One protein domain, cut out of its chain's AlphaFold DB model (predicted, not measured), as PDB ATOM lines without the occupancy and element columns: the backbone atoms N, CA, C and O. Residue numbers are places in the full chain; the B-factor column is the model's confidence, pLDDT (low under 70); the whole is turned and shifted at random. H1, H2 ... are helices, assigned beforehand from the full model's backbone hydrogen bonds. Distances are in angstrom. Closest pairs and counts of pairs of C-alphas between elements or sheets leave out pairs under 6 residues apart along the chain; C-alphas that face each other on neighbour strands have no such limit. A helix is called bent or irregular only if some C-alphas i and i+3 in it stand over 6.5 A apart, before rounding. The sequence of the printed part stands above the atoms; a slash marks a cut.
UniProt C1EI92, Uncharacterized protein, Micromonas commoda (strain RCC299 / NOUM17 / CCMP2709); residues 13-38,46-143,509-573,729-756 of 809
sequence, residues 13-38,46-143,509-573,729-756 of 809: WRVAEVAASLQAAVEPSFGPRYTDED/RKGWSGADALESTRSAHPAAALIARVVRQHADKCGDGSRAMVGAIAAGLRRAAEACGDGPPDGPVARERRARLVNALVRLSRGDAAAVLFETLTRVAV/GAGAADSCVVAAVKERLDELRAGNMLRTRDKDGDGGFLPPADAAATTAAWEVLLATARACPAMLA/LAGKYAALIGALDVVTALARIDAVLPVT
ATOM      1  N   TRP A  13      11.561  34.232  30.099       78.81
ATOM      2  CA  TRP A  13      10.459  34.700  30.940       78.81
ATOM      3  C   TRP A  13       9.377  33.630  31.163       78.81
ATOM      4  O   TRP A  13       9.016  33.350  32.300       78.81
ATOM      5  N   ARG A  14       8.943  32.926  30.106       78.25
ATOM      6  CA  ARG A  14       7.988  31.806  30.228       78.25
ATOM      7  C   ARG A  14       8.565  30.647  31.038       78.25
ATOM      8  O   ARG A  14       7.849  29.991  31.783       78.25
ATOM      9  N   VAL A  15       9.868  30.384  30.917       81.50
ATOM     10  CA  VAL A  15      10.543  29.366  31.739       81.50
ATOM     11  C   VAL A  15      10.585  29.788  33.213       81.50
ATOM     12  O   VAL A  15      10.374  28.946  34.088       81.50
ATOM     13  N   ALA A  16      10.794  31.076  33.496       83.25
ATOM     14  CA  ALA A  16      10.718  31.629  34.847       83.25
ATOM     15  C   ALA A  16       9.288  31.563  35.421       83.25
ATOM     16  O   ALA A  16       9.125  31.195  36.582       83.25
ATOM     17  N   GLU A  17       8.253  31.826  34.616       84.38
ATOM     18  CA  GLU A  17       6.842  31.662  35.005       84.38
ATOM     19  C   GLU A  17       6.495  30.203  35.323       84.38
ATOM     20  O   GLU A  17       5.843  29.926  36.334       84.38
ATOM     21  N   VAL A  18       6.983  29.253  34.515       84.12
ATOM     22  CA  VAL A  18       6.845  27.815  34.800       84.12
ATOM     23  C   VAL A  18       7.506  27.473  36.134       84.12
ATOM     24  O   VAL A  18       6.885  26.818  36.966       84.12
ATOM     25  N   ALA A  19       8.735  27.934  36.379       84.50
ATOM     26  CA  ALA A  19       9.417  27.693  37.651       84.50
ATOM     27  C   ALA A  19       8.681  28.332  38.844       84.50
ATOM     28  O   ALA A  19       8.570  27.699  39.892       84.50
ATOM     29  N   ALA A  20       8.119  29.530  38.675       84.69
ATOM     30  CA  ALA A  20       7.299  30.189  39.690       84.69
ATOM     31  C   ALA A  20       5.988  29.432  39.963       84.69
ATOM     32  O   ALA A  20       5.590  29.293  41.114       84.69
ATOM     33  N   SER A  21       5.355  28.866  38.932       83.44
ATOM     34  CA  SER A  21       4.169  28.012  39.093       83.44
ATOM     35  C   SER A  21       4.495  26.708  39.821       83.44
ATOM     36  O   SER A  21       3.721  26.260  40.663       83.44
ATOM     37  N   LEU A  22       5.659  26.108  39.552       82.69
ATOM     38  CA  LEU A  22       6.132  24.942  40.304       82.69
ATOM     39  C   LEU A  22       6.439  25.293  41.761       82.69
ATOM     40  O   LEU A  22       6.107  24.515  42.651       82.69
ATOM     41  N   GLN A  23       7.037  26.458  42.014       83.25
ATOM     42  CA  GLN A  23       7.240  26.956  43.371       83.25
ATOM     43  C   GLN A  23       5.898  27.115  44.094       83.25
ATOM     44  O   GLN A  23       5.743  26.545  45.169       83.25
ATOM     45  N   ALA A  24       4.921  27.778  43.473       77.94
ATOM     46  CA  ALA A  24       3.577  27.953  44.020       77.94
ATOM     47  C   ALA A  24       2.841  26.618  44.230       77.94
ATOM     48  O   ALA A  24       2.078  26.481  45.176       77.94
ATOM     49  N   ALA A  25       3.091  25.596  43.405       71.44
ATOM     50  CA  ALA A  25       2.528  24.257  43.604       71.44
ATOM     51  C   ALA A  25       3.155  23.514  44.799       71.44
ATOM     52  O   ALA A  25       2.521  22.655  45.412       71.44
ATOM     53  N   VAL A  26       4.407  23.829  45.134       70.19
ATOM     54  CA  VAL A  26       5.131  23.254  46.274       70.19
ATOM     55  C   VAL A  26       4.900  24.072  47.553       70.19
ATOM     56  O   VAL A  26       4.996  23.522  48.650       70.19
ATOM     57  N   GLU A  27       4.547  25.351  47.441       63.75
ATOM     58  CA  GLU A  27       4.346  26.294  48.547       63.75
ATOM     59  C   GLU A  27       3.281  25.856  49.582       63.75
ATOM     60  O   GLU A  27       3.590  25.885  50.772       63.75
ATOM     61  N   PRO A  28       2.113  25.289  49.214       53.00
ATOM     62  CA  PRO A  28       1.127  24.757  50.168       53.00
ATOM     63  C   PRO A  28       1.633  23.597  51.033       53.00
ATOM     64  O   PRO A  28       1.037  23.263  52.052       53.00
ATOM     65  N   SER A  29       2.740  22.955  50.647       50.72
ATOM     66  CA  SER A  29       3.365  21.912  51.463       50.72
ATOM     67  C   SER A  29       4.252  22.484  52.587       50.72
ATOM     68  O   SER A  29       4.792  21.712  53.389       50.72
ATOM     69  N   PHE A  30       4.426  23.812  52.667       43.69
ATOM     70  CA  PHE A  30       5.320  24.493  53.606       43.69
ATOM     71  C   PHE A  30       4.815  24.559  55.047       43.69
ATOM     72  O   PHE A  30       3.717  25.019  55.342       43.69
ATOM     73  N   GLY A  31       5.741  24.254  55.960       37.84
ATOM     74  CA  GLY A  31       5.630  24.568  57.377       37.84
ATOM     75  C   GLY A  31       4.590  23.743  58.149       37.84
ATOM     76  O   GLY A  31       3.746  23.056  57.582       37.84
ATOM     77  N   PRO A  32       4.614  23.824  59.488       33.25
ATOM     78  CA  PRO A  32       3.659  23.137  60.360       33.25
ATOM     79  C   PRO A  32       2.239  23.747  60.329       33.25
ATOM     80  O   PRO A  32       1.424  23.411  61.184       33.25
ATOM     81  N   ARG A  33       1.945  24.675  59.405       38.88
ATOM     82  CA  ARG A  33       0.732  25.515  59.369       38.88
ATOM     83  C   ARG A  33      -0.169  25.190  58.172       38.88
ATOM     84  O   ARG A  33      -0.638  26.098  57.498       38.88
ATOM     85  N   TYR A  34      -0.416  23.907  57.917       41.72
ATOM     86  CA  TYR A  34      -1.531  23.518  57.054       41.72
ATOM     87  C   TYR A  34      -2.833  23.990  57.725       41.72
ATOM     88  O   TYR A  34      -3.119  23.573  58.848       41.72
ATOM     89  N   THR A  35      -3.559  24.914  57.099       35.50
ATOM     90  CA  THR A  35      -4.926  25.275  57.493       35.50
ATOM     91  C   THR A  35      -5.865  24.216  56.927       35.50
ATOM     92  O   THR A  35      -5.858  23.978  55.726       35.50
ATOM     93  N   ASP A  36      -6.619  23.557  57.807       35.34
ATOM     94  CA  ASP A  36      -7.560  22.457  57.526       35.34
ATOM     95  C   ASP A  36      -8.796  22.873  56.691       35.34
ATOM     96  O   ASP A  36      -9.816  22.193  56.729       35.34
ATOM     97  N   GLU A  37      -8.747  23.973  55.943       37.12
ATOM     98  CA  GLU A  37      -9.917  24.464  55.211       37.12
ATOM     99  C   GLU A  37      -9.903  23.943  53.762       37.12
ATOM    100  O   GLU A  37      -9.057  24.317  52.950       37.12
ATOM    101  N   ASP A  38     -10.865  23.048  53.506       34.41
ATOM    102  CA  ASP A  38     -11.502  22.732  52.221       34.41
ATOM    103  C   ASP A  38     -10.775  21.819  51.213       34.41
ATOM    104  O   ASP A  38     -10.514  22.228  50.088       34.41
ATOM    105  N   ARG A  46      -1.501  13.831  50.955       49.00
ATOM    106  CA  ARG A  46      -0.426  14.816  50.692       49.00
ATOM    107  C   ARG A  46       0.308  15.321  51.942       49.00
ATOM    108  O   ARG A  46       1.324  16.013  51.831       49.00
ATOM    109  N   LYS A  47      -0.164  14.965  53.141       49.12
ATOM    110  CA  LYS A  47       0.447  15.375  54.417       49.12
ATOM    111  C   LYS A  47       1.843  14.730  54.562       49.12
ATOM    112  O   LYS A  47       1.971  13.514  54.652       49.12
ATOM    113  N   GLY A  48       2.902  15.551  54.574       51.47
ATOM    114  CA  GLY A  48       4.295  15.120  54.808       51.47
ATOM    115  C   GLY A  48       5.192  14.956  53.570       51.47
ATOM    116  O   GLY A  48       6.340  14.517  53.708       51.47
ATOM    117  N   TRP A  49       4.713  15.318  52.378       62.75
ATOM    118  CA  TRP A  49       5.464  15.213  51.120       62.75
ATOM    119  C   TRP A  49       6.666  16.157  51.058       62.75
ATOM    120  O   TRP A  49       6.577  17.317  51.461       62.75
ATOM    121  N   SER A  50       7.798  15.686  50.532       67.00
ATOM    122  CA  SER A  50       8.905  16.572  50.153       67.00
ATOM    123  C   SER A  50       8.515  17.452  48.958       67.00
ATOM    124  O   SER A  50       7.527  17.192  48.271       67.00
ATOM    125  N   GLY A  51       9.306  18.492  48.673       70.00
ATOM    126  CA  GLY A  51       9.113  19.267  47.441       70.00
ATOM    127  C   GLY A  51       9.239  18.405  46.184       70.00
ATOM    128  O   GLY A  51       8.493  18.606  45.234       70.00
ATOM    129  N   ALA A  52      10.120  17.401  46.202       74.62
ATOM    130  CA  ALA A  52      10.253  16.448  45.105       74.62
ATOM    131  C   ALA A  52       8.990  15.583  44.930       74.62
ATOM    132  O   ALA A  52       8.517  15.418  43.808       74.62
ATOM    133  N   ASP A  53       8.400  15.097  46.027       74.62
ATOM    134  CA  ASP A  53       7.166  14.295  45.980       74.62
ATOM    135  C   ASP A  53       5.981  15.113  45.441       74.62
ATOM    136  O   ASP A  53       5.205  14.630  44.614       74.62
ATOM    137  N   ALA A  54       5.876  16.382  45.853       73.94
ATOM    138  CA  ALA A  54       4.869  17.306  45.338       73.94
ATOM    139  C   ALA A  54       5.019  17.537  43.821       73.94
ATOM    140  O   ALA A  54       4.024  17.499  43.090       73.94
ATOM    141  N   LEU A  55       6.251  17.695  43.327       76.44
ATOM    142  CA  LEU A  55       6.528  17.867  41.895       76.44
ATOM    143  C   LEU A  55       6.279  16.601  41.062       76.44
ATOM    144  O   LEU A  55       5.833  16.687  39.920       76.44
ATOM    145  N   GLU A  56       6.531  15.411  41.604       76.44
ATOM    146  CA  GLU A  56       6.208  14.169  40.889       76.44
ATOM    147  C   GLU A  56       4.704  13.936  40.782       76.44
ATOM    148  O   GLU A  56       4.211  13.451  39.758       76.44
ATOM    149  N   SER A  57       3.953  14.337  41.807       70.19
ATOM    150  CA  SER A  57       2.498  14.202  41.808       70.19
ATOM    151  C   SER A  57       1.801  15.054  40.743       70.19
ATOM    152  O   SER A  57       0.730  14.686  40.268       70.19
ATOM    153  N   THR A  58       2.416  16.168  40.333       67.38
ATOM    154  CA  THR A  58       1.837  17.128  39.384       67.38
ATOM    155  C   THR A  58       1.945  16.679  37.922       67.38
ATOM    156  O   THR A  58       1.328  17.307  37.067       67.38
ATOM    157  N   ARG A  59       2.672  15.584  37.613       63.34
ATOM    158  CA  ARG A  59       2.783  14.956  36.271       63.34
ATOM    159  C   ARG A  59       2.868  15.969  35.111       63.34
ATOM    160  O   ARG A  59       2.076  15.928  34.171       63.34
ATOM    161  N   SER A  60       3.835  16.887  35.165       65.75
ATOM    162  CA  SER A  60       3.987  17.911  34.121       65.75
ATOM    163  C   SER A  60       4.562  17.340  32.811       65.75
ATOM    164  O   SER A  60       5.557  16.618  32.818       65.75
ATOM    165  N   ALA A  61       3.959  17.698  31.672       68.44
ATOM    166  CA  ALA A  61       4.475  17.372  30.334       68.44
ATOM    167  C   ALA A  61       5.470  18.423  29.796       68.44
ATOM    168  O   ALA A  61       6.068  18.232  28.737       68.44
ATOM    169  N   HIS A  62       5.653  19.543  30.508       75.12
ATOM    170  CA  HIS A  62       6.547  20.620  30.092       75.12
ATOM    171  C   HIS A  62       8.014  20.237  30.373       75.12
ATOM    172  O   HIS A  62       8.363  19.962  31.521       75.12
ATOM    173  N   PRO A  63       8.923  20.258  29.386       74.19
ATOM    174  CA  PRO A  63      10.279  19.725  29.555       74.19
ATOM    175  C   PRO A  63      11.146  20.526  30.533       74.19
ATOM    176  O   PRO A  63      11.956  19.928  31.235       74.19
ATOM    177  N   ALA A  64      10.949  21.847  30.655       77.19
ATOM    178  CA  ALA A  64      11.626  22.621  31.701       77.19
ATOM    179  C   ALA A  64      11.156  22.203  33.105       77.19
ATOM    180  O   ALA A  64      11.966  22.089  34.018       77.19
ATOM    181  N   ALA A  65       9.862  21.897  33.259       80.69
ATOM    182  CA  ALA A  65       9.315  21.435  34.527       80.69
ATOM    183  C   ALA A  65       9.791  20.013  34.857       80.69
ATOM    184  O   ALA A  65      10.171  19.742  35.992       80.69
ATOM    185  N   ALA A  66       9.884  19.137  33.851       81.31
ATOM    186  CA  ALA A  66      10.453  17.800  33.996       81.31
ATOM    187  C   ALA A  66      11.942  17.830  34.391       81.31
ATOM    188  O   ALA A  66      12.371  17.022  35.218       81.31
ATOM    189  N   LEU A  67      12.733  18.762  33.839       82.06
ATOM    190  CA  LEU A  67      14.135  18.945  34.230       82.06
ATOM    191  C   LEU A  67      14.250  19.418  35.685       82.06
ATOM    192  O   LEU A  67      15.005  18.818  36.449       82.06
ATOM    193  N   ILE A  68      13.480  20.444  36.072       84.19
ATOM    194  CA  ILE A  68      13.451  20.958  37.451       84.19
ATOM    195  C   ILE A  68      13.054  19.837  38.418       84.19
ATOM    196  O   ILE A  68      13.785  19.570  39.368       84.19
ATOM    197  N   ALA A  69      11.961  19.119  38.141       83.88
ATOM    198  CA  ALA A  69      11.493  18.014  38.977       83.88
ATOM    199  C   ALA A  69      12.549  16.909  39.128       83.88
ATOM    200  O   ALA A  69      12.799  16.448  40.240       83.88
ATOM    201  N   ARG A  70      13.232  16.527  38.039       84.38
ATOM    202  CA  ARG A  70      14.295  15.511  38.080       84.38
ATOM    203  C   ARG A  70      15.475  15.944  38.946       84.38
ATOM    204  O   ARG A  70      15.952  15.142  39.743       84.38
ATOM    205  N   VAL A  71      15.967  17.172  38.784       82.31
ATOM    206  CA  VAL A  71      17.123  17.655  39.559       82.31
ATOM    207  C   VAL A  71      16.757  17.811  41.034       82.31
ATOM    208  O   VAL A  71      17.527  17.407  41.903       82.31
ATOM    209  N   VAL A  72      15.554  18.306  41.326       82.50
ATOM    210  CA  VAL A  72      15.042  18.429  42.695       82.50
ATOM    211  C   VAL A  72      14.865  17.057  43.353       82.50
ATOM    212  O   VAL A  72      15.221  16.905  44.520       82.50
ATOM    213  N   ARG A  73      14.390  16.040  42.618       84.81
ATOM    214  CA  ARG A  73      14.337  14.647  43.099       84.81
ATOM    215  C   ARG A  73      15.736  14.098  43.369       84.81
ATOM    216  O   ARG A  73      15.983  13.616  44.464       84.81
ATOM    217  N   GLN A  74      16.679  14.268  42.442       83.31
ATOM    218  CA  GLN A  74      18.072  13.846  42.648       83.31
ATOM    219  C   GLN A  74      18.721  14.510  43.867       83.31
ATOM    220  O   GLN A  74      19.527  13.878  44.549       83.31
ATOM    221  N   HIS A  75      18.405  15.779  44.131       82.00
ATOM    222  CA  HIS A  75      18.860  16.469  45.330       82.00
ATOM    223  C   HIS A  75      18.199  15.894  46.588       82.00
ATOM    224  O   HIS A  75      18.904  15.574  47.538       82.00
ATOM    225  N   ALA A  76      16.879  15.689  46.577       79.06
ATOM    226  CA  ALA A  76      16.150  15.100  47.700       79.06
ATOM    227  C   ALA A  76      16.650  13.689  48.055       79.06
ATOM    228  O   ALA A  76      16.848  13.395  49.229       79.06
ATOM    229  N   ASP A  77      16.907  12.847  47.053       77.31
ATOM    230  CA  ASP A  77      17.373  11.470  47.252       77.31
ATOM    231  C   ASP A  77      18.796  11.422  47.827       77.31
ATOM    232  O   ASP A  77      19.132  10.526  48.597       77.31
ATOM    233  N   LYS A  78      19.642  12.397  47.467       74.88
ATOM    234  CA  LYS A  78      21.024  12.481  47.958       74.88
ATOM    235  C   LYS A  78      21.122  13.146  49.323       74.88
ATOM    236  O   LYS A  78      21.837  12.647  50.180       74.88
ATOM    237  N   CYS A  79      20.453  14.282  49.494       75.81
ATOM    238  CA  CYS A  79      20.640  15.177  50.633       75.81
ATOM    239  C   CYS A  79      19.567  15.010  51.715       75.81
ATOM    240  O   CYS A  79      19.750  15.502  52.825       75.81
ATOM    241  N   GLY A  80      18.445  14.348  51.415       65.94
ATOM    242  CA  GLY A  80      17.329  14.132  52.342       65.94
ATOM    243  C   GLY A  80      16.457  15.366  52.611       65.94
ATOM    244  O   GLY A  80      15.286  15.221  52.960       65.94
ATOM    245  N   ASP A  81      16.984  16.572  52.411       70.62
ATOM    246  CA  ASP A  81      16.309  17.853  52.646       70.62
ATOM    247  C   ASP A  81      16.707  18.898  51.585       70.62
ATOM    248  O   ASP A  81      17.459  18.592  50.662       70.62
ATOM    249  N   GLY A  82      16.165  20.115  51.656       71.00
ATOM    250  CA  GLY A  82      16.528  21.239  50.784       71.00
ATOM    251  C   GLY A  82      15.807  21.257  49.433       71.00
ATOM    252  O   GLY A  82      15.865  22.249  48.712       71.00
ATOM    253  N   SER A  83      15.030  20.218  49.107       74.81
ATOM    254  CA  SER A  83      14.355  20.084  47.807       74.81
ATOM    255  C   SER A  83      13.407  21.251  47.493       74.81
ATOM    256  O   SER A  83      13.294  21.667  46.346       74.81
ATOM    257  N   ARG A  84      12.717  21.803  48.499       74.19
ATOM    258  CA  ARG A  84      11.821  22.959  48.314       74.19
ATOM    259  C   ARG A  84      12.600  24.271  48.177       74.19
ATOM    260  O   ARG A  84      12.248  25.093  47.336       74.19
ATOM    261  N   ALA A  85      13.685  24.426  48.942       75.31
ATOM    262  CA  ALA A  85      14.551  25.604  48.886       75.31
ATOM    263  C   ALA A  85      15.202  25.687  47.509       75.31
ATOM    264  O   ALA A  85      15.247  26.754  46.908       75.31
ATOM    265  N   MET A  86      15.600  24.537  46.962       81.12
ATOM    266  CA  MET A  86      16.131  24.422  45.612       81.12
ATOM    267  C   MET A  86      15.131  24.898  44.547       81.12
ATOM    268  O   MET A  86      15.527  25.623  43.641       81.12
ATOM    269  N   VAL A  87      13.839  24.558  44.660       83.94
ATOM    270  CA  VAL A  87      12.801  25.046  43.723       83.94
ATOM    271  C   VAL A  87      12.676  26.569  43.789       83.94
ATOM    272  O   VAL A  87      12.692  27.221  42.747       83.94
ATOM    273  N   GLY A  88      12.609  27.140  44.997       83.12
ATOM    274  CA  GLY A  88      12.564  28.595  45.183       83.12
ATOM    275  C   GLY A  88      13.821  29.297  44.659       83.12
ATOM    276  O   GLY A  88      13.733  30.317  43.978       83.12
ATOM    277  N   ALA A  89      14.995  28.711  44.898       85.00
ATOM    278  CA  ALA A  89      16.284  29.211  44.429       85.00
ATOM    279  C   ALA A  89      16.402  29.191  42.891       85.00
ATOM    280  O   ALA A  89      16.911  30.149  42.300       85.00
ATOM    281  N   ILE A  90      15.880  28.143  42.239       87.94
ATOM    282  CA  ILE A  90      15.777  28.047  40.776       87.94
ATOM    283  C   ILE A  90      14.816  29.110  40.234       87.94
ATOM    284  O   ILE A  90      15.162  29.817  39.290       87.94
ATOM    285  N   ALA A  91      13.626  29.250  40.824       88.94
ATOM    286  CA  ALA A  91      12.623  30.215  40.374       88.94
ATOM    287  C   ALA A  91      13.124  31.666  40.494       88.94
ATOM    288  O   ALA A  91      13.025  32.434  39.535       88.94
ATOM    289  N   ALA A  92      13.737  32.023  41.626       88.19
ATOM    290  CA  ALA A  92      14.330  33.343  41.837       88.19
ATOM    291  C   ALA A  92      15.505  33.613  40.885       88.19
ATOM    292  O   ALA A  92      15.585  34.691  40.292       88.19
ATOM    293  N   GLY A  93      16.387  32.626  40.690       89.62
ATOM    294  CA  GLY A  93      17.513  32.737  39.762       89.62
ATOM    295  C   GLY A  93      17.065  32.913  38.310       89.62
ATOM    296  O   GLY A  93      17.587  33.775  37.607       89.62
ATOM    297  N   LEU A  94      16.053  32.158  37.863       89.50
ATOM    298  CA  LEU A  94      15.488  32.281  36.514       89.50
ATOM    299  C   LEU A  94      14.796  33.622  36.292       89.50
ATOM    300  O   LEU A  94      14.966  34.211  35.227       89.50
ATOM    301  N   ARG A  95      14.051  34.119  37.287       89.81
ATOM    302  CA  ARG A  95      13.431  35.447  37.218       89.81
ATOM    303  C   ARG A  95      14.496  36.526  37.054       89.81
ATOM    304  O   ARG A  95      14.416  37.315  36.118       89.81
ATOM    305  N   ARG A  96      15.551  36.492  37.877       90.75
ATOM    306  CA  ARG A  96      16.643  37.466  37.769       90.75
ATOM    307  C   ARG A  96      17.414  37.344  36.452       90.75
ATOM    308  O   ARG A  96      17.796  38.354  35.869       90.75
ATOM    309  N   ALA A  97      17.616  36.125  35.957       88.19
ATOM    310  CA  ALA A  97      18.254  35.893  34.663       88.19
ATOM    311  C   ALA A  97      17.406  36.433  33.499       88.19
ATOM    312  O   ALA A  97      17.957  36.975  32.539       88.19
ATOM    313  N   ALA A  98      16.077  36.313  33.584       85.44
ATOM    314  CA  ALA A  98      15.157  36.881  32.606       85.44
ATOM    315  C   ALA A  98      15.197  38.420  32.622       85.44
ATOM    316  O   ALA A  98      15.385  39.019  31.566       85.44
ATOM    317  N   GLU A  99      15.147  39.044  33.804       86.50
ATOM    318  CA  GLU A  99      15.293  40.502  33.974       86.50
ATOM    319  C   GLU A  99      16.611  41.025  33.378       86.50
ATOM    320  O   GLU A  99      16.628  42.034  32.676       86.50
ATOM    321  N   ALA A 100      17.721  40.307  33.590       84.56
ATOM    322  CA  ALA A 100      19.030  40.671  33.040       84.56
ATOM    323  C   ALA A 100      19.095  40.591  31.501       84.56
ATOM    324  O   ALA A 100      19.894  41.288  30.871       84.56
ATOM    325  N   CYS A 101      18.256  39.757  30.880       79.31
ATOM    326  CA  CYS A 101      18.128  39.689  29.423       79.31
ATOM    327  C   CYS A 101      17.239  40.819  28.859       79.31
ATOM    328  O   CYS A 101      17.410  41.188  27.692       79.31
ATOM    329  N   GLY A 102      16.381  41.419  29.696       71.19
ATOM    330  CA  GLY A 102      15.498  42.553  29.400       71.19
ATOM    331  C   GLY A 102      14.154  42.179  28.756       71.19
ATOM    332  O   GLY A 102      14.018  41.115  28.158       71.19
ATOM    333  N   ASP A 103      13.190  43.106  28.815       57.22
ATOM    334  CA  ASP A 103      11.802  42.948  28.322       57.22
ATOM    335  C   ASP A 103      11.627  43.209  26.809       57.22
ATOM    336  O   ASP A 103      10.515  43.375  26.304       57.22
ATOM    337  N   GLY A 104      12.731  43.303  26.058       54.41
ATOM    338  CA  GLY A 104      12.694  43.563  24.616       54.41
ATOM    339  C   GLY A 104      12.031  42.425  23.828       54.41
ATOM    340  O   GLY A 104      11.938  41.301  24.329       54.41
ATOM    341  N   PRO A 105      11.598  42.665  22.570       53.03
ATOM    342  CA  PRO A 105      11.002  41.619  21.753       53.03
ATOM    343  C   PRO A 105      11.959  40.418  21.694       53.03
ATOM    344  O   PRO A 105      13.140  40.587  21.365       53.03
ATOM    345  N   PRO A 106      11.470  39.208  22.006       53.12
ATOM    346  CA  PRO A 106      12.299  38.045  22.330       53.12
ATOM    347  C   PRO A 106      13.190  37.553  21.179       53.12
ATOM    348  O   PRO A 106      14.058  36.703  21.372       53.12
ATOM    349  N   ASP A 107      12.979  38.095  19.980       53.91
ATOM    350  CA  ASP A 107      13.686  37.756  18.754       53.91
ATOM    351  C   ASP A 107      14.719  38.797  18.301       53.91
ATOM    352  O   ASP A 107      15.358  38.609  17.259       53.91
ATOM    353  N   GLY A 108      14.928  39.863  19.080       62.91
ATOM    354  CA  GLY A 108      15.957  40.856  18.794       62.91
ATOM    355  C   GLY A 108      17.370  40.251  18.892       62.91
ATOM    356  O   GLY A 108      17.671  39.568  19.875       62.91
ATOM    357  N   PRO A 109      18.277  40.514  17.932       67.00
ATOM    358  CA  PRO A 109      19.661  40.020  17.983       67.00
ATOM    359  C   PRO A 109      20.384  40.443  19.273       67.00
ATOM    360  O   PRO A 109      21.149  39.666  19.838       67.00
ATOM    361  N   VAL A 110      20.042  41.622  19.802       72.12
ATOM    362  CA  VAL A 110      20.573  42.175  21.055       72.12
ATOM    363  C   VAL A 110      20.187  41.334  22.280       72.12
ATOM    364  O   VAL A 110      21.017  41.121  23.161       72.12
ATOM    365  N   ALA A 111      18.953  40.822  22.351       71.06
ATOM    366  CA  ALA A 111      18.504  39.992  23.471       71.06
ATOM    367  C   ALA A 111      19.190  38.615  23.460       71.06
ATOM    368  O   ALA A 111      19.609  38.122  24.507       71.06
ATOM    369  N   ARG A 112      19.387  38.022  22.270       73.81
ATOM    370  CA  ARG A 112      20.132  36.758  22.117       73.81
ATOM    371  C   ARG A 112      21.597  36.908  22.504       73.81
ATOM    372  O   ARG A 112      22.138  36.052  23.195       73.81
ATOM    373  N   GLU A 113      22.222  38.006  22.098       80.00
ATOM    374  CA  GLU A 113      23.609  38.298  22.450       80.00
ATOM    375  C   GLU A 113      23.781  38.504  23.963       80.00
ATOM    376  O   GLU A 113      24.671  37.906  24.569       80.00
ATOM    377  N   ARG A 114      22.886  39.272  24.604       80.19
ATOM    378  CA  ARG A 114      22.866  39.433  26.070       80.19
ATOM    379  C   ARG A 114      22.685  38.100  26.788       80.19
ATOM    380  O   ARG A 114      23.430  37.807  27.719       80.19
ATOM    381  N   ARG A 115      21.751  37.268  26.318       81.69
ATOM    382  CA  ARG A 115      21.504  35.926  26.857       81.69
ATOM    383  C   ARG A 115      22.736  35.028  26.739       81.69
ATOM    384  O   ARG A 115      23.115  34.392  27.716       81.69
ATOM    385  N   ALA A 116      23.389  34.997  25.578       82.19
ATOM    386  CA  ALA A 116      24.595  34.198  25.362       82.19
ATOM    387  C   ALA A 116      25.752  34.641  26.275       82.19
ATOM    388  O   ALA A 116      26.421  33.799  26.880       82.19
ATOM    389  N   ARG A 117      25.950  35.956  26.436       83.25
ATOM    390  CA  ARG A 117      26.953  36.516  27.358       83.25
ATOM    391  C   ARG A 117      26.640  36.180  28.816       83.25
ATOM    392  O   ARG A 117      27.530  35.719  29.526       83.25
ATOM    393  N   LEU A 118      25.381  36.320  29.241       86.62
ATOM    394  CA  LEU A 118      24.936  35.937  30.586       86.62
ATOM    395  C   LEU A 118      25.168  34.445  30.851       86.62
ATOM    396  O   LEU A 118      25.717  34.083  31.886       86.62
ATOM    397  N   VAL A 119      24.805  33.574  29.910       85.12
ATOM    398  CA  VAL A 119      25.047  32.130  30.016       85.12
ATOM    399  C   VAL A 119      26.537  31.834  30.177       85.12
ATOM    400  O   VAL A 119      26.911  31.030  31.027       85.12
ATOM    401  N   ASN A 120      27.399  32.465  29.380       83.31
ATOM    402  CA  ASN A 120      28.845  32.266  29.489       83.31
ATOM    403  C   ASN A 120      29.384  32.744  30.843       83.31
ATOM    404  O   ASN A 120      30.204  32.049  31.448       83.31
ATOM    405  N   ALA A 121      28.887  33.874  31.350       84.94
ATOM    406  CA  ALA A 121      29.224  34.375  32.679       84.94
ATOM    407  C   ALA A 121      28.759  33.421  33.793       84.94
ATOM    408  O   ALA A 121      29.552  33.081  34.667       84.94
ATOM    409  N   LEU A 122      27.528  32.903  33.725       85.75
ATOM    410  CA  LEU A 122      26.994  31.925  34.682       85.75
ATOM    411  C   LEU A 122      27.800  30.618  34.699       85.75
ATOM    412  O   LEU A 122      28.043  30.056  35.763       85.75
ATOM    413  N   VAL A 123      28.274  30.155  33.539       82.56
ATOM    414  CA  VAL A 123      29.107  28.942  33.430       82.56
ATOM    415  C   VAL A 123      30.484  29.148  34.048       82.56
ATOM    416  O   VAL A 123      31.006  28.237  34.688       82.56
ATOM    417  N   ARG A 124      31.095  30.322  33.847       81.44
ATOM    418  CA  ARG A 124      32.360  30.681  34.507       81.44
ATOM    419  C   ARG A 124      32.160  30.756  36.019       81.44
ATOM    420  O   ARG A 124      32.925  30.151  36.764       81.44
ATOM    421  N   LEU A 125      31.078  31.407  36.441       82.94
ATOM    422  CA  LEU A 125      30.707  31.571  37.839       82.94
ATOM    423  C   LEU A 125      30.489  30.216  38.536       82.94
ATOM    424  O   LEU A 125      31.103  29.971  39.571       82.94
ATOM    425  N   SER A 126      29.697  29.302  37.957       78.06
ATOM    426  CA  SER A 126      29.403  27.992  38.568       78.06
ATOM    427  C   SER A 126      30.590  27.019  38.570       78.06
ATOM    428  O   SER A 126      30.643  26.090  39.381       78.06
ATOM    429  N   ARG A 127      31.573  27.221  37.682       72.56
ATOM    430  CA  ARG A 127      32.782  26.386  37.590       72.56
ATOM    431  C   ARG A 127      33.962  26.884  38.422       72.56
ATOM    432  O   ARG A 127      34.865  26.084  38.644       72.56
ATOM    433  N   GLY A 128      33.956  28.141  38.860       74.69
ATOM    434  CA  GLY A 128      35.070  28.760  39.582       74.69
ATOM    435  C   GLY A 128      34.596  29.592  40.768       74.69
ATOM    436  O   GLY A 128      34.458  29.077  41.875       74.69
ATOM    437  N   ASP A 129      34.345  30.878  40.533       74.31
ATOM    438  CA  ASP A 129      34.268  31.875  41.606       74.31
ATOM    439  C   ASP A 129      33.113  31.654  42.595       74.31
ATOM    440  O   ASP A 129      33.298  31.843  43.796       74.31
ATOM    441  N   ALA A 130      31.936  31.207  42.137       76.06
ATOM    442  CA  ALA A 130      30.837  30.913  43.059       76.06
ATOM    443  C   ALA A 130      31.132  29.681  43.908       76.06
ATOM    444  O   ALA A 130      30.819  29.676  45.093       76.06
ATOM    445  N   ALA A 131      31.751  28.650  43.330       71.44
ATOM    446  CA  ALA A 131      32.143  27.461  44.079       71.44
ATOM    447  C   ALA A 131      33.123  27.825  45.205       71.44
ATOM    448  O   ALA A 131      32.920  27.402  46.341       71.44
ATOM    449  N   ALA A 132      34.121  28.666  44.910       74.19
ATOM    450  CA  ALA A 132      35.083  29.147  45.898       74.19
ATOM    451  C   ALA A 132      34.413  29.991  46.995       74.19
ATOM    452  O   ALA A 132      34.494  29.630  48.166       74.19
ATOM    453  N   VAL A 133      33.679  31.052  46.629       78.44
ATOM    454  CA  VAL A 133      33.048  31.963  47.604       78.44
ATOM    455  C   VAL A 133      32.025  31.236  48.476       78.44
ATOM    456  O   VAL A 133      32.022  31.412  49.696       78.44
ATOM    457  N   LEU A 134      31.165  30.399  47.886       78.75
ATOM    458  CA  LEU A 134      30.157  29.656  48.644       78.75
ATOM    459  C   LEU A 134      30.799  28.635  49.581       78.75
ATOM    460  O   LEU A 134      30.420  28.567  50.747       78.75
ATOM    461  N   PHE A 135      31.761  27.846  49.095       77.56
ATOM    462  CA  PHE A 135      32.400  26.818  49.913       77.56
ATOM    463  C   PHE A 135      33.223  27.434  51.045       77.56
ATOM    464  O   PHE A 135      33.098  27.004  52.191       77.56
ATOM    465  N   GLU A 136      34.008  28.473  50.758       75.94
ATOM    466  CA  GLU A 136      34.804  29.185  51.757       75.94
ATOM    467  C   GLU A 136      33.908  29.809  52.833       75.94
ATOM    468  O   GLU A 136      34.135  29.606  54.026       75.94
ATOM    469  N   THR A 137      32.837  30.495  52.427       73.50
ATOM    470  CA  THR A 137      31.893  31.116  53.369       73.50
ATOM    471  C   THR A 137      31.204  30.076  54.246       73.50
ATOM    472  O   THR A 137      31.130  30.250  55.461       73.50
ATOM    473  N   LEU A 138      30.725  28.975  53.657       70.25
ATOM    474  CA  LEU A 138      30.071  27.899  54.402       70.25
ATOM    475  C   LEU A 138      31.036  27.188  55.352       70.25
ATOM    476  O   LEU A 138      30.645  26.858  56.465       70.25
ATOM    477  N   THR A 139      32.291  26.994  54.946       69.00
ATOM    478  CA  THR A 139      33.320  26.361  55.783       69.00
ATOM    479  C   THR A 139      33.689  27.242  56.977       69.00
ATOM    480  O   THR A 139      33.880  26.726  58.073       69.00
ATOM    481  N   ARG A 140      33.719  28.571  56.807       67.31
ATOM    482  CA  ARG A 140      33.983  29.520  57.907       67.31
ATOM    483  C   ARG A 140      32.926  29.476  59.013       67.31
ATOM    484  O   ARG A 140      33.259  29.725  60.165       67.31
ATOM    485  N   VAL A 141      31.674  29.168  58.673       65.62
ATOM    486  CA  VAL A 141      30.564  29.050  59.639       65.62
ATOM    487  C   VAL A 141      30.251  27.599  60.012       65.62
ATOM    488  O   VAL A 141      29.256  27.340  60.690       65.62
ATOM    489  N   ALA A 142      31.059  26.646  59.543       65.38
ATOM    490  CA  ALA A 142      30.823  25.235  59.773       65.38
ATOM    491  C   ALA A 142      31.216  24.816  61.192       65.38
ATOM    492  O   ALA A 142      32.227  25.248  61.741       65.38
ATOM    493  N   VAL A 143      30.441  23.893  61.749       68.69
ATOM    494  CA  VAL A 143      30.751  23.157  62.969       68.69
ATOM    495  C   VAL A 143      31.101  21.730  62.572       68.69
ATOM    496  O   VAL A 143      30.298  21.040  61.941       68.69
ATOM    497  N   GLY A 509      21.464  26.285  60.590       61.97
ATOM    498  CA  GLY A 509      20.222  26.347  59.819       61.97
ATOM    499  C   GLY A 509      19.418  27.625  60.083       61.97
ATOM    500  O   GLY A 509      19.925  28.607  60.628       61.97
ATOM    501  N   ALA A 510      18.137  27.612  59.696       54.75
ATOM    502  CA  ALA A 510      17.175  28.698  59.944       54.75
ATOM    503  C   ALA A 510      17.601  30.086  59.412       54.75
ATOM    504  O   ALA A 510      17.221  31.116  59.969       54.75
ATOM    505  N   GLY A 511      18.369  30.125  58.321       58.25
ATOM    506  CA  GLY A 511      18.769  31.372  57.666       58.25
ATOM    507  C   GLY A 511      20.093  31.970  58.148       58.25
ATOM    508  O   GLY A 511      20.552  32.952  57.563       58.25
ATOM    509  N   ALA A 512      20.734  31.405  59.178       59.78
ATOM    510  CA  ALA A 512      21.987  31.938  59.721       59.78
ATOM    511  C   ALA A 512      23.155  31.783  58.730       59.78
ATOM    512  O   ALA A 512      23.743  32.783  58.315       59.78
ATOM    513  N   ALA A 513      23.432  30.562  58.257       61.94
ATOM    514  CA  ALA A 513      24.449  30.351  57.222       61.94
ATOM    515  C   ALA A 513      24.089  31.048  55.896       61.94
ATOM    516  O   ALA A 513      24.967  31.537  55.188       61.94
ATOM    517  N   ASP A 514      22.798  31.142  55.569       68.75
ATOM    518  CA  ASP A 514      22.331  31.831  54.364       68.75
ATOM    519  C   ASP A 514      22.609  33.335  54.418       68.75
ATOM    520  O   ASP A 514      22.968  33.931  53.407       68.75
ATOM    521  N   SER A 515      22.492  33.952  55.596       64.69
ATOM    522  CA  SER A 515      22.800  35.371  55.790       64.69
ATOM    523  C   SER A 515      24.280  35.656  55.542       64.69
ATOM    524  O   SER A 515      24.607  36.642  54.882       64.69
ATOM    525  N   CYS A 516      25.166  34.760  55.987       66.06
ATOM    526  CA  CYS A 516      26.600  34.835  55.705       66.06
ATOM    527  C   CYS A 516      26.892  34.678  54.208       66.06
ATOM    528  O   CYS A 516      27.636  35.477  53.645       66.06
ATOM    529  N   VAL A 517      26.256  33.708  53.542       70.50
ATOM    530  CA  VAL A 517      26.379  33.516  52.087       70.50
ATOM    531  C   VAL A 517      25.894  34.748  51.321       70.50
ATOM    532  O   VAL A 517      26.581  35.237  50.428       70.50
ATOM    533  N   VAL A 518      24.728  35.287  51.677       75.50
ATOM    534  CA  VAL A 518      24.171  36.489  51.044       75.50
ATOM    535  C   VAL A 518      25.079  37.698  51.267       75.50
ATOM    536  O   VAL A 518      25.238  38.495  50.344       75.50
ATOM    537  N   ALA A 519      25.670  37.849  52.453       71.81
ATOM    538  CA  ALA A 519      26.619  38.922  52.739       71.81
ATOM    539  C   ALA A 519      27.888  38.796  51.884       71.81
ATOM    540  O   ALA A 519      28.236  39.757  51.206       71.81
ATOM    541  N   ALA A 520      28.500  37.611  51.822       75.25
ATOM    542  CA  ALA A 520      29.705  37.369  51.024       75.25
ATOM    543  C   ALA A 520      29.469  37.587  49.517       75.25
ATOM    544  O   ALA A 520      30.273  38.207  48.823       75.25
ATOM    545  N   VAL A 521      28.324  37.128  48.996       80.44
ATOM    546  CA  VAL A 521      27.944  37.350  47.591       80.44
ATOM    547  C   VAL A 521      27.688  38.837  47.312       80.44
ATOM    548  O   VAL A 521      28.061  39.324  46.245       80.44
ATOM    549  N   LYS A 522      27.067  39.572  48.247       82.12
ATOM    550  CA  LYS A 522      26.866  41.026  48.124       82.12
ATOM    551  C   LYS A 522      28.181  41.786  48.132       82.12
ATOM    552  O   LYS A 522      28.366  42.628  47.269       82.12
ATOM    553  N   GLU A 523      29.075  41.469  49.059       81.00
ATOM    554  CA  GLU A 523      30.397  42.087  49.149       81.00
ATOM    555  C   GLU A 523      31.142  41.940  47.820       81.00
ATOM    556  O   GLU A 523      31.558  42.934  47.227       81.00
ATOM    557  N   ARG A 524      31.174  40.722  47.261       83.06
ATOM    558  CA  ARG A 524      31.797  40.485  45.956       83.06
ATOM    559  C   ARG A 524      31.106  41.237  44.814       83.06
ATOM    560  O   ARG A 524      31.765  41.717  43.895       83.06
ATOM    561  N   LEU A 525      29.781  41.353  44.856       84.69
ATOM    562  CA  LEU A 525      29.015  42.124  43.877       84.69
ATOM    563  C   LEU A 525      29.295  43.633  43.982       84.69
ATOM    564  O   LEU A 525      29.388  44.309  42.956       84.69
ATOM    565  N   ASP A 526      29.440  44.161  45.192       82.25
ATOM    566  CA  ASP A 526      29.734  45.570  45.438       82.25
ATOM    567  C   ASP A 526      31.176  45.911  45.025       82.25
ATOM    568  O   ASP A 526      31.397  46.950  44.401       82.25
ATOM    569  N   GLU A 527      32.137  45.000  45.219       80.69
ATOM    570  CA  GLU A 527      33.494  45.112  44.657       80.69
ATOM    571  C   GLU A 527      33.492  45.185  43.122       80.69
ATOM    572  O   GLU A 527      34.214  45.994  42.526       80.69
ATOM    573  N   LEU A 528      32.665  44.362  42.466       80.31
ATOM    574  CA  LEU A 528      32.504  44.384  41.010       80.31
ATOM    575  C   LEU A 528      31.890  45.703  40.528       80.31
ATOM    576  O   LEU A 528      32.326  46.248  39.514       80.31
ATOM    577  N   ARG A 529      30.909  46.242  41.261       81.50
ATOM    578  CA  ARG A 529      30.266  47.534  40.958       81.50
ATOM    579  C   ARG A 529      31.184  48.726  41.205       81.50
ATOM    580  O   ARG A 529      31.119  49.696  40.458       81.50
ATOM    581  N   ALA A 530      32.062  48.634  42.201       78.44
ATOM    582  CA  ALA A 530      33.107  49.618  42.466       78.44
ATOM    583  C   ALA A 530      34.231  49.603  41.409       78.44
ATOM    584  O   ALA A 530      35.133  50.434  41.465       78.44
ATOM    585  N   GLY A 531      34.185  48.676  40.441       66.75
ATOM    586  CA  GLY A 531      35.165  48.560  39.361       66.75
ATOM    587  C   GLY A 531      36.466  47.865  39.767       66.75
ATOM    588  O   GLY A 531      37.433  47.907  39.009       66.75
ATOM    589  N   ASN A 532      36.510  47.217  40.939       57.66
ATOM    590  CA  ASN A 532      37.771  46.808  41.558       57.66
ATOM    591  C   ASN A 532      38.329  45.443  41.134       57.66
ATOM    592  O   ASN A 532      39.494  45.196  41.421       57.66
ATOM    593  N   MET A 533      37.613  44.566  40.420       53.94
ATOM    594  CA  MET A 533      38.224  43.326  39.903       53.94
ATOM    595  C   MET A 533      37.470  42.698  38.728       53.94
ATOM    596  O   MET A 533      36.526  41.947  38.931       53.94
ATOM    597  N   LEU A 534      37.978  42.869  37.509       51.91
ATOM    598  CA  LEU A 534      37.713  41.948  36.397       51.91
ATOM    599  C   LEU A 534      39.004  41.738  35.598       51.91
ATOM    600  O   LEU A 534      39.091  42.098  34.427       51.91
ATOM    601  N   ARG A 535      40.033  41.196  36.263       48.69
ATOM    602  CA  ARG A 535      41.204  40.630  35.582       48.69
ATOM    603  C   ARG A 535      40.879  39.192  35.203       48.69
ATOM    604  O   ARG A 535      40.581  38.389  36.087       48.69
ATOM    605  N   THR A 536      40.936  38.853  33.920       42.03
ATOM    606  CA  THR A 536      41.024  37.443  33.526       42.03
ATOM    607  C   THR A 536      42.378  36.915  33.986       42.03
ATOM    608  O   THR A 536      43.397  37.572  33.813       42.03
ATOM    609  N   ARG A 537      42.412  35.751  34.634       38.69
ATOM    610  CA  ARG A 537      43.662  35.006  34.811       38.69
ATOM    611  C   ARG A 537      43.732  34.037  33.637       38.69
ATOM    612  O   ARG A 537      43.160  32.952  33.708       38.69
ATOM    613  N   ASP A 538      44.338  34.467  32.538       38.25
ATOM    614  CA  ASP A 538      44.713  33.529  31.483       38.25
ATOM    615  C   ASP A 538      45.892  32.676  31.973       38.25
ATOM    616  O   ASP A 538      46.631  33.073  32.881       38.25
ATOM    617  N   LYS A 539      46.042  31.474  31.403       38.41
ATOM    618  CA  LYS A 539      47.079  30.499  31.791       38.41
ATOM    619  C   LYS A 539      48.514  31.044  31.672       38.41
ATOM    620  O   LYS A 539      49.412  30.466  32.269       38.41
ATOM    621  N   ASP A 540      48.686  32.178  30.994       36.66
ATOM    622  CA  ASP A 540      49.974  32.803  30.686       36.66
ATOM    623  C   ASP A 540      50.293  34.048  31.543       36.66
ATOM    624  O   ASP A 540      51.283  34.730  31.304       36.66
ATOM    625  N   GLY A 541      49.492  34.363  32.570       35.84
ATOM    626  CA  GLY A 541      49.837  35.393  33.565       35.84
ATOM    627  C   GLY A 541      49.609  36.857  33.158       35.84
ATOM    628  O   GLY A 541      49.704  37.728  34.023       35.84
ATOM    629  N   ASP A 542      49.219  37.142  31.914       37.00
ATOM    630  CA  ASP A 542      48.826  38.487  31.472       37.00
ATOM    631  C   ASP A 542      47.328  38.738  31.719       37.00
ATOM    632  O   ASP A 542      46.451  38.261  31.002       37.00
ATOM    633  N   GLY A 543      47.015  39.480  32.784       42.59
ATOM    634  CA  GLY A 543      45.636  39.784  33.169       42.59
ATOM    635  C   GLY A 543      45.067  41.018  32.473       42.59
ATOM    636  O   GLY A 543      45.300  42.141  32.924       42.59
ATOM    637  N   GLY A 544      44.274  40.811  31.419       50.78
ATOM    638  CA  GLY A 544      43.499  41.857  30.744       50.78
ATOM    639  C   GLY A 544      42.190  42.212  31.466       50.78
ATOM    640  O   GLY A 544      41.620  41.400  32.198       50.78
ATOM    641  N   PHE A 545      41.702  43.441  31.259       57.69
ATOM    642  CA  PHE A 545      40.366  43.862  31.699       57.69
ATOM    643  C   PHE A 545      39.291  43.230  30.806       57.69
ATOM    644  O   PHE A 545      39.408  43.265  29.579       57.69
ATOM    645  N   LEU A 546      38.222  42.691  31.401       60.91
ATOM    646  CA  LEU A 546      37.073  42.213  30.627       60.91
ATOM    647  C   LEU A 546      36.414  43.366  29.841       60.91
ATOM    648  O   LEU A 546      36.277  44.470  30.377       60.91
ATOM    649  N   PRO A 547      35.942  43.122  28.602       69.31
ATOM    650  CA  PRO A 547      35.151  44.094  27.854       69.31
ATOM    651  C   PRO A 547      33.943  44.589  28.673       69.31
ATOM    652  O   PRO A 547      33.347  43.790  29.402       69.31
ATOM    653  N   PRO A 548      33.486  45.849  28.516       70.38
ATOM    654  CA  PRO A 548      32.397  46.419  29.325       70.38
ATOM    655  C   PRO A 548      31.103  45.593  29.309       70.38
ATOM    656  O   PRO A 548      30.379  45.520  30.300       70.38
ATOM    657  N   ALA A 549      30.814  44.937  28.185       66.75
ATOM    658  CA  ALA A 549      29.632  44.097  28.056       66.75
ATOM    659  C   ALA A 549      29.767  42.727  28.746       66.75
ATOM    660  O   ALA A 549      28.774  42.200  29.244       66.75
ATOM    661  N   ASP A 550      30.980  42.174  28.814       75.69
ATOM    662  CA  ASP A 550      31.265  40.941  29.556       75.69
ATOM    663  C   ASP A 550      31.372  41.221  31.059       75.69
ATOM    664  O   ASP A 550      30.967  40.391  31.875       75.69
ATOM    665  N   ALA A 551      31.830  42.418  31.431       78.50
ATOM    666  CA  ALA A 551      31.758  42.933  32.791       78.50
ATOM    667  C   ALA A 551      30.305  43.032  33.271       78.50
ATOM    668  O   ALA A 551      29.961  42.452  34.299       78.50
ATOM    669  N   ALA A 552      29.426  43.656  32.477       82.31
ATOM    670  CA  ALA A 552      27.998  43.742  32.778       82.31
ATOM    671  C   ALA A 552      27.329  42.357  32.883       82.31
ATOM    672  O   ALA A 552      26.535  42.123  33.793       82.31
ATOM    673  N   ALA A 553      27.675  41.417  31.996       84.12
ATOM    674  CA  ALA A 553      27.181  40.040  32.066       84.12
ATOM    675  C   ALA A 553      27.686  39.292  33.313       84.12
ATOM    676  O   ALA A 553      26.944  38.506  33.904       84.12
ATOM    677  N   THR A 554      28.922  39.560  33.741       85.81
ATOM    678  CA  THR A 554      29.498  39.001  34.972       85.81
ATOM    679  C   THR A 554      28.783  39.550  36.202       85.81
ATOM    680  O   THR A 554      28.338  38.767  37.039       85.81
ATOM    681  N   THR A 555      28.569  40.865  36.286       88.50
ATOM    682  CA  THR A 555      27.765  41.487  37.350       88.50
ATOM    683  C   THR A 555      26.353  40.898  37.393       88.50
ATOM    684  O   THR A 555      25.889  40.507  38.462       88.50
ATOM    685  N   ALA A 556      25.696  40.739  36.241       87.94
ATOM    686  CA  ALA A 556      24.374  40.119  36.159       87.94
ATOM    687  C   ALA A 556      24.370  38.652  36.631       87.94
ATOM    688  O   ALA A 556      23.442  38.231  37.318       87.94
ATOM    689  N   ALA A 557      25.412  37.872  36.326       88.88
ATOM    690  CA  ALA A 557      25.550  36.502  36.825       88.88
ATOM    691  C   ALA A 557      25.690  36.454  38.361       88.88
ATOM    692  O   ALA A 557      25.072  35.607  39.009       88.88
ATOM    693  N   TRP A 558      26.432  37.390  38.961       91.06
ATOM    694  CA  TRP A 558      26.518  37.537  40.419       91.06
ATOM    695  C   TRP A 558      25.193  37.988  41.050       91.06
ATOM    696  O   TRP A 558      24.836  37.527  42.132       91.06
ATOM    697  N   GLU A 559      24.412  38.824  40.365       92.06
ATOM    698  CA  GLU A 559      23.056  39.183  40.799       92.06
ATOM    699  C   GLU A 559      22.086  37.996  40.742       92.06
ATOM    700  O   GLU A 559      21.247  37.851  41.634       92.06
ATOM    701  N   VAL A 560      22.215  37.120  39.739       90.50
ATOM    702  CA  VAL A 560      21.479  35.846  39.679       90.50
ATOM    703  C   VAL A 560      21.846  34.967  40.873       90.50
ATOM    704  O   VAL A 560      20.946  34.495  41.568       90.50
ATOM    705  N   LEU A 561      23.139  34.804  41.173       89.75
ATOM    706  CA  LEU A 561      23.586  34.055  42.351       89.75
ATOM    707  C   LEU A 561      23.044  34.662  43.654       89.75
ATOM    708  O   LEU A 561      22.584  33.928  44.527       89.75
ATOM    709  N   LEU A 562      23.039  35.991  43.775       89.00
ATOM    710  CA  LEU A 562      22.467  36.686  44.928       89.00
ATOM    711  C   LEU A 562      20.961  36.418  45.073       89.00
ATOM    712  O   LEU A 562      20.484  36.206  46.189       89.00
ATOM    713  N   ALA A 563      20.209  36.409  43.970       86.94
ATOM    714  CA  ALA A 563      18.782  36.083  43.973       86.94
ATOM    715  C   ALA A 563      18.533  34.625  44.395       86.94
ATOM    716  O   ALA A 563      17.694  34.370  45.261       86.94
ATOM    717  N   THR A 564      19.313  33.682  43.858       85.50
ATOM    718  CA  THR A 564      19.290  32.262  44.240       85.50
ATOM    719  C   THR A 564      19.608  32.079  45.728       85.50
ATOM    720  O   THR A 564      18.859  31.407  46.437       85.50
ATOM    721  N   ALA A 565      20.658  32.734  46.234       79.50
ATOM    722  CA  ALA A 565      21.062  32.666  47.638       79.50
ATOM    723  C   ALA A 565      20.018  33.267  48.592       79.50
ATOM    724  O   ALA A 565      19.808  32.726  49.669       79.50
ATOM    725  N   ARG A 566      19.322  34.346  48.205       80.69
ATOM    726  CA  ARG A 566      18.240  34.955  49.008       80.69
ATOM    727  C   ARG A 566      16.977  34.102  49.087       80.69
ATOM    728  O   ARG A 566      16.252  34.195  50.072       80.69
ATOM    729  N   ALA A 567      16.706  33.294  48.066       73.12
ATOM    730  CA  ALA A 567      15.535  32.421  48.028       73.12
ATOM    731  C   ALA A 567      15.754  31.070  48.736       73.12
ATOM    732  O   ALA A 567      14.787  30.405  49.099       73.12
ATOM    733  N   CYS A 568      17.009  30.687  48.984       64.44
ATOM    734  CA  CYS A 568      17.383  29.491  49.740       64.44
ATOM    735  C   CYS A 568      16.987  29.506  51.251       64.44
ATOM    736  O   CYS A 568      16.499  28.479  51.723       64.44
ATOM    737  N   PRO A 569      17.099  30.621  52.019       54.66
ATOM    738  CA  PRO A 569      16.817  30.658  53.467       54.66
ATOM    739  C   PRO A 569      15.348  30.604  53.910       54.66
ATOM    740  O   PRO A 569      15.067  30.322  55.077       54.66
ATOM    741  N   ALA A 570      14.392  30.956  53.051       38.19
ATOM    742  CA  ALA A 570      13.107  31.503  53.513       38.19
ATOM    743  C   ALA A 570      12.105  30.493  54.122       38.19
ATOM    744  O   ALA A 570      10.990  30.873  54.474       38.19
ATOM    745  N   MET A 571      12.448  29.214  54.282       40.78
ATOM    746  CA  MET A 571      11.428  28.177  54.492       40.78
ATOM    747  C   MET A 571      11.203  27.722  55.943       40.78
ATOM    748  O   MET A 571      10.239  27.002  56.201       40.78
ATOM    749  N   LEU A 572      12.045  28.137  56.900       33.56
ATOM    750  CA  LEU A 572      11.888  27.784  58.327       33.56
ATOM    751  C   LEU A 572      11.640  28.995  59.247       33.56
ATOM    752  O   LEU A 572      11.029  28.837  60.308       33.56
ATOM    753  N   ALA A 573      12.024  30.211  58.837       27.91
ATOM    754  CA  ALA A 573      11.919  31.419  59.666       27.91
ATOM    755  C   ALA A 573      10.466  31.849  59.966       27.91
ATOM    756  O   ALA A 573      10.191  32.403  61.031       27.91
ATOM    757  N   LEU A 729      26.641  20.748  55.542       80.88
ATOM    758  CA  LEU A 729      27.373  21.695  54.683       80.88
ATOM    759  C   LEU A 729      27.331  21.261  53.214       80.88
ATOM    760  O   LEU A 729      26.982  22.053  52.339       80.88
ATOM    761  N   ALA A 730      27.633  19.984  52.956       76.75
ATOM    762  CA  ALA A 730      27.633  19.412  51.611       76.75
ATOM    763  C   ALA A 730      26.247  19.490  50.950       76.75
ATOM    764  O   ALA A 730      26.149  19.771  49.757       76.75
ATOM    765  N   GLY A 731      25.174  19.305  51.728       75.69
ATOM    766  CA  GLY A 731      23.799  19.434  51.246       75.69
ATOM    767  C   GLY A 731      23.470  20.870  50.838       75.69
ATOM    768  O   GLY A 731      22.995  21.100  49.726       75.69
ATOM    769  N   LYS A 732      23.799  21.844  51.695       77.69
ATOM    770  CA  LYS A 732      23.552  23.271  51.438       77.69
ATOM    771  C   LYS A 732      24.348  23.791  50.241       77.69
ATOM    772  O   LYS A 732      23.799  24.454  49.362       77.69
ATOM    773  N   TYR A 733      25.625  23.429  50.167       80.88
ATOM    774  CA  TYR A 733      26.483  23.755  49.031       80.88
ATOM    775  C   TYR A 733      25.947  23.156  47.720       80.88
ATOM    776  O   TYR A 733      25.813  23.866  46.720       80.88
ATOM    777  N   ALA A 734      25.564  21.872  47.730       78.25
ATOM    778  CA  ALA A 734      25.000  21.199  46.561       78.25
ATOM    779  C   ALA A 734      23.662  21.807  46.108       78.25
ATOM    780  O   ALA A 734      23.404  21.857  44.905       78.25
ATOM    781  N   ALA A 735      22.827  22.290  47.035       78.31
ATOM    782  CA  ALA A 735      21.574  22.970  46.704       78.31
ATOM    783  C   ALA A 735      21.821  24.284  45.944       78.31
ATOM    784  O   ALA A 735      21.221  24.505  44.891       78.31
ATOM    785  N   LEU A 736      22.730  25.131  46.442       81.38
ATOM    786  CA  LEU A 736      23.035  26.441  45.853       81.38
ATOM    787  C   LEU A 736      23.701  26.316  44.476       81.38
ATOM    788  O   LEU A 736      23.244  26.932  43.510       81.38
ATOM    789  N   ILE A 737      24.740  25.482  44.364       83.31
ATOM    790  CA  ILE A 737      25.420  25.240  43.083       83.31
ATOM    791  C   ILE A 737      24.496  24.511  42.107       83.31
ATOM    792  O   ILE A 737      24.417  24.890  40.941       83.31
ATOM    793  N   GLY A 738      23.739  23.516  42.576       80.19
ATOM    794  CA  GLY A 738      22.781  22.794  41.744       80.19
ATOM    795  C   GLY A 738      21.675  23.699  41.198       80.19
ATOM    796  O   GLY A 738      21.315  23.584  40.028       80.19
ATOM    797  N   ALA A 739      21.161  24.634  42.004       83.75
ATOM    798  CA  ALA A 739      20.198  25.628  41.541       83.75
ATOM    799  C   ALA A 739      20.808  26.542  40.466       83.75
ATOM    800  O   ALA A 739      20.185  26.749  39.424       83.75
ATOM    801  N   LEU A 740      22.041  27.022  40.670       85.62
ATOM    802  CA  LEU A 740      22.753  27.844  39.688       85.62
ATOM    803  C   LEU A 740      23.004  27.091  38.370       85.62
ATOM    804  O   LEU A 740      22.797  27.647  37.289       85.62
ATOM    805  N   ASP A 741      23.393  25.817  38.434       84.31
ATOM    806  CA  ASP A 741      23.605  24.973  37.254       84.31
ATOM    807  C   ASP A 741      22.296  24.742  36.477       84.31
ATOM    808  O   ASP A 741      22.294  24.790  35.245       84.31
ATOM    809  N   VAL A 742      21.160  24.566  37.167       83.69
ATOM    810  CA  VAL A 742      19.837  24.457  36.523       83.69
ATOM    811  C   VAL A 742      19.422  25.770  35.870       83.69
ATOM    812  O   VAL A 742      18.979  25.752  34.719       83.69
ATOM    813  N   VAL A 743      19.593  26.903  36.558       86.19
ATOM    814  CA  VAL A 743      19.337  28.238  35.990       86.19
ATOM    815  C   VAL A 743      20.169  28.426  34.723       86.19
ATOM    816  O   VAL A 743      19.635  28.814  33.686       86.19
ATOM    817  N   THR A 744      21.448  28.054  34.765       83.69
ATOM    818  CA  THR A 744      22.370  28.115  33.624       83.69
ATOM    819  C   THR A 744      21.921  27.215  32.470       83.69
ATOM    820  O   THR A 744      21.932  27.631  31.309       83.69
ATOM    821  N   ALA A 745      21.509  25.980  32.764       81.19
ATOM    822  CA  ALA A 745      21.052  25.022  31.764       81.19
ATOM    823  C   ALA A 745      19.753  25.475  31.085       81.19
ATOM    824  O   ALA A 745      19.647  25.419  29.864       81.19
ATOM    825  N   LEU A 746      18.784  25.973  31.849       81.25
ATOM    826  CA  LEU A 746      17.520  26.486  31.321       81.25
ATOM    827  C   LEU A 746      17.708  27.813  30.574       81.25
ATOM    828  O   LEU A 746      17.095  28.029  29.526       81.25
ATOM    829  N   ALA A 747      18.633  28.660  31.031       77.50
ATOM    830  CA  ALA A 747      19.042  29.864  30.318       77.50
ATOM    831  C   ALA A 747      19.701  29.559  28.964       77.50
ATOM    832  O   ALA A 747      19.700  30.439  28.114       77.50
ATOM    833  N   ARG A 748      20.176  28.333  28.702       74.25
ATOM    834  CA  ARG A 748      20.700  27.896  27.391       74.25
ATOM    835  C   ARG A 748      19.638  27.405  26.400       74.25
ATOM    836  O   ARG A 748      19.955  27.237  25.229       74.25
ATOM    837  N   ILE A 749      18.412  27.116  26.839       66.62
ATOM    838  CA  ILE A 749      17.397  26.489  25.975       66.62
ATOM    839  C   ILE A 749      16.743  27.541  25.069       66.62
ATOM    840  O   ILE A 749      15.926  28.337  25.531       66.62
ATOM    841  N   ASP A 750      17.062  27.526  23.775       55.62
ATOM    842  CA  ASP A 750      16.485  28.454  22.786       55.62
ATOM    843  C   ASP A 750      15.164  27.966  22.158       55.62
ATOM    844  O   ASP A 750      14.375  28.771  21.659       55.62
ATOM    845  N   ALA A 751      14.872  26.664  22.210       47.91
ATOM    846  CA  ALA A 751      13.603  26.094  21.761       47.91
ATOM    847  C   ALA A 751      13.293  24.788  22.497       47.91
ATOM    848  O   ALA A 751      14.199  24.017  22.817       47.91
ATOM    849  N   VAL A 752      12.007  24.518  22.726       43.44
ATOM    850  CA  VAL A 752      11.540  23.206  23.177       43.44
ATOM    851  C   VAL A 752      10.870  22.500  22.016       43.44
ATOM    852  O   VAL A 752       9.866  22.951  21.476       43.44
ATOM    853  N   LEU A 753      11.466  21.382  21.613       35.69
ATOM    854  CA  LEU A 753      10.865  20.510  20.621       35.69
ATOM    855  C   LEU A 753       9.783  19.665  21.309       35.69
ATOM    856  O   LEU A 753      10.040  19.122  22.389       35.69
ATOM    857  N   PRO A 754       8.584  19.528  20.714       32.34
ATOM    858  CA  PRO A 754       7.619  18.554  21.191       32.34
ATOM    859  C   PRO A 754       8.254  17.167  21.083       32.34
ATOM    860  O   PRO A 754       8.705  16.758  20.015       32.34
ATOM    861  N   VAL A 755       8.324  16.449  22.204       35.38
ATOM    862  CA  VAL A 755       8.833  15.078  22.224       35.38
ATOM    863  C   VAL A 755       7.810  14.196  21.510       35.38
ATOM    864  O   VAL A 755       6.790  13.818  22.084       35.38
ATOM    865  N   THR A 756       8.072  13.852  20.250       28.67
ATOM    866  CA  THR A 756       7.463  12.678  19.628       28.67
ATOM    867  C   THR A 756       7.927  11.453  20.413       28.67
ATOM    868  O   THR A 756       9.123  11.258  20.635       28.67
TER     869      THR A 756
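AT A GLANCE: This is residues 13 to 38, 46 to 143, 509 to 573 and 729 to 756 of the 809 residues of an uncharacterized protein of Micromonas commoda (strain RCC299 / NOUM17 / CCMP2709) (UniProt C1EI92). Two layers of helices pack face to face in a slab: H1, H4, H8 and H7 lie side by side in a row with neighbours running opposite ways, and over one face of this row lie H3, H9 and, one after the other, H5 and H6. Short H2 packs on H1, H3 and H4 at one edge, and the long link of residues 530 to 547 lies far from the middle. You have 217 printed residues with nine named helices, H1 to H9 in order along the chain, and no named strand; the class is all helix. The whole is compact, with a radius of gyration of the C-alphas of 18.0 A, and its spans of 62 by 49 by 27 A are only just flat.

IN THESE COORDINATES: Find C-alpha 13 at (10.459, 34.700, 30.940); from there H1 runs over residues 13 to 29, 25.2 A. It is irregular, but only just: C-alphas 25 and 28 are 6.7 A apart. Next come H2, residues 51 to 57, and H3, residues 63 to 79, 23.9 A. H4, residues 83 to 101, begins at C-alpha 83, (14.355, 20.084, 47.807), and spans 27.1 A. H5 is residues 109 to 127, 27.2 A, and H6 residues 129 to 140. H7 is residues 512 to 529, 25.8 A, and H8, the longest, residues 548 to 567, 28.8 A. H9, residues 729 to 747, 27.0 A, ends at C-alpha 747, (19.042, 29.864, 30.318).

HOW THE PARTS SIT: Begin at the hub, H4, which touches six helices. H1 touches it at a shallow tilt of 24 degrees, opposite ways; their closest C-alphas, Ala 19 and Ala 91, are 4.9 A apart. H8 touches H4 at a shallow tilt of 28 degrees, opposite ways; their closest C-alphas, those of Ala 89 and Thr 564, are 4.3 A apart. H7 and H8 form a helical hairpin at a shallow tilt of 14 degrees, with C-alphas 518 and 565 closest at 6.0 A. H9 touches H4 at a steep tilt of 39 degrees, the same way, with C-alphas 90 and 739 closest at 5.1 A. H3 touches H9 at a shallow tilt of 11 degrees, opposite ways; C-alphas 79 and 731 are closest at 5.3 A. H5 and H6 touch H9 too, closest at C-alphas 119 and 744, 6.0 A, and 135 and 733, 6.7 A. H2 touches H3, closest at C-alphas 52 and 73, 4.9 A. H1 and H7 are apart. H1, H3, H4, H5, H6, H7, H8 and H9 form a bundle, a set of helices packed together. Every O i to N i+4 pair is within hydrogen-bond range in H2 to H9; in H1, 11 of 13 are.

THE WHOLE: The C-alphas farthest apart, Asp 38 and Asp 540, are 65.9 A apart. Look for three cuts: C-alphas 38 and 46 are 13.7 A apart, 143 and 509 11.4 A, and 573 and 729 18.9 A. The link H7 to H8 is long, 18 residues. Mean pLDDT of the printed part is 70.7; 74 residues are under 70, among them 27 to 38, 531 to 547 and 749 to 756.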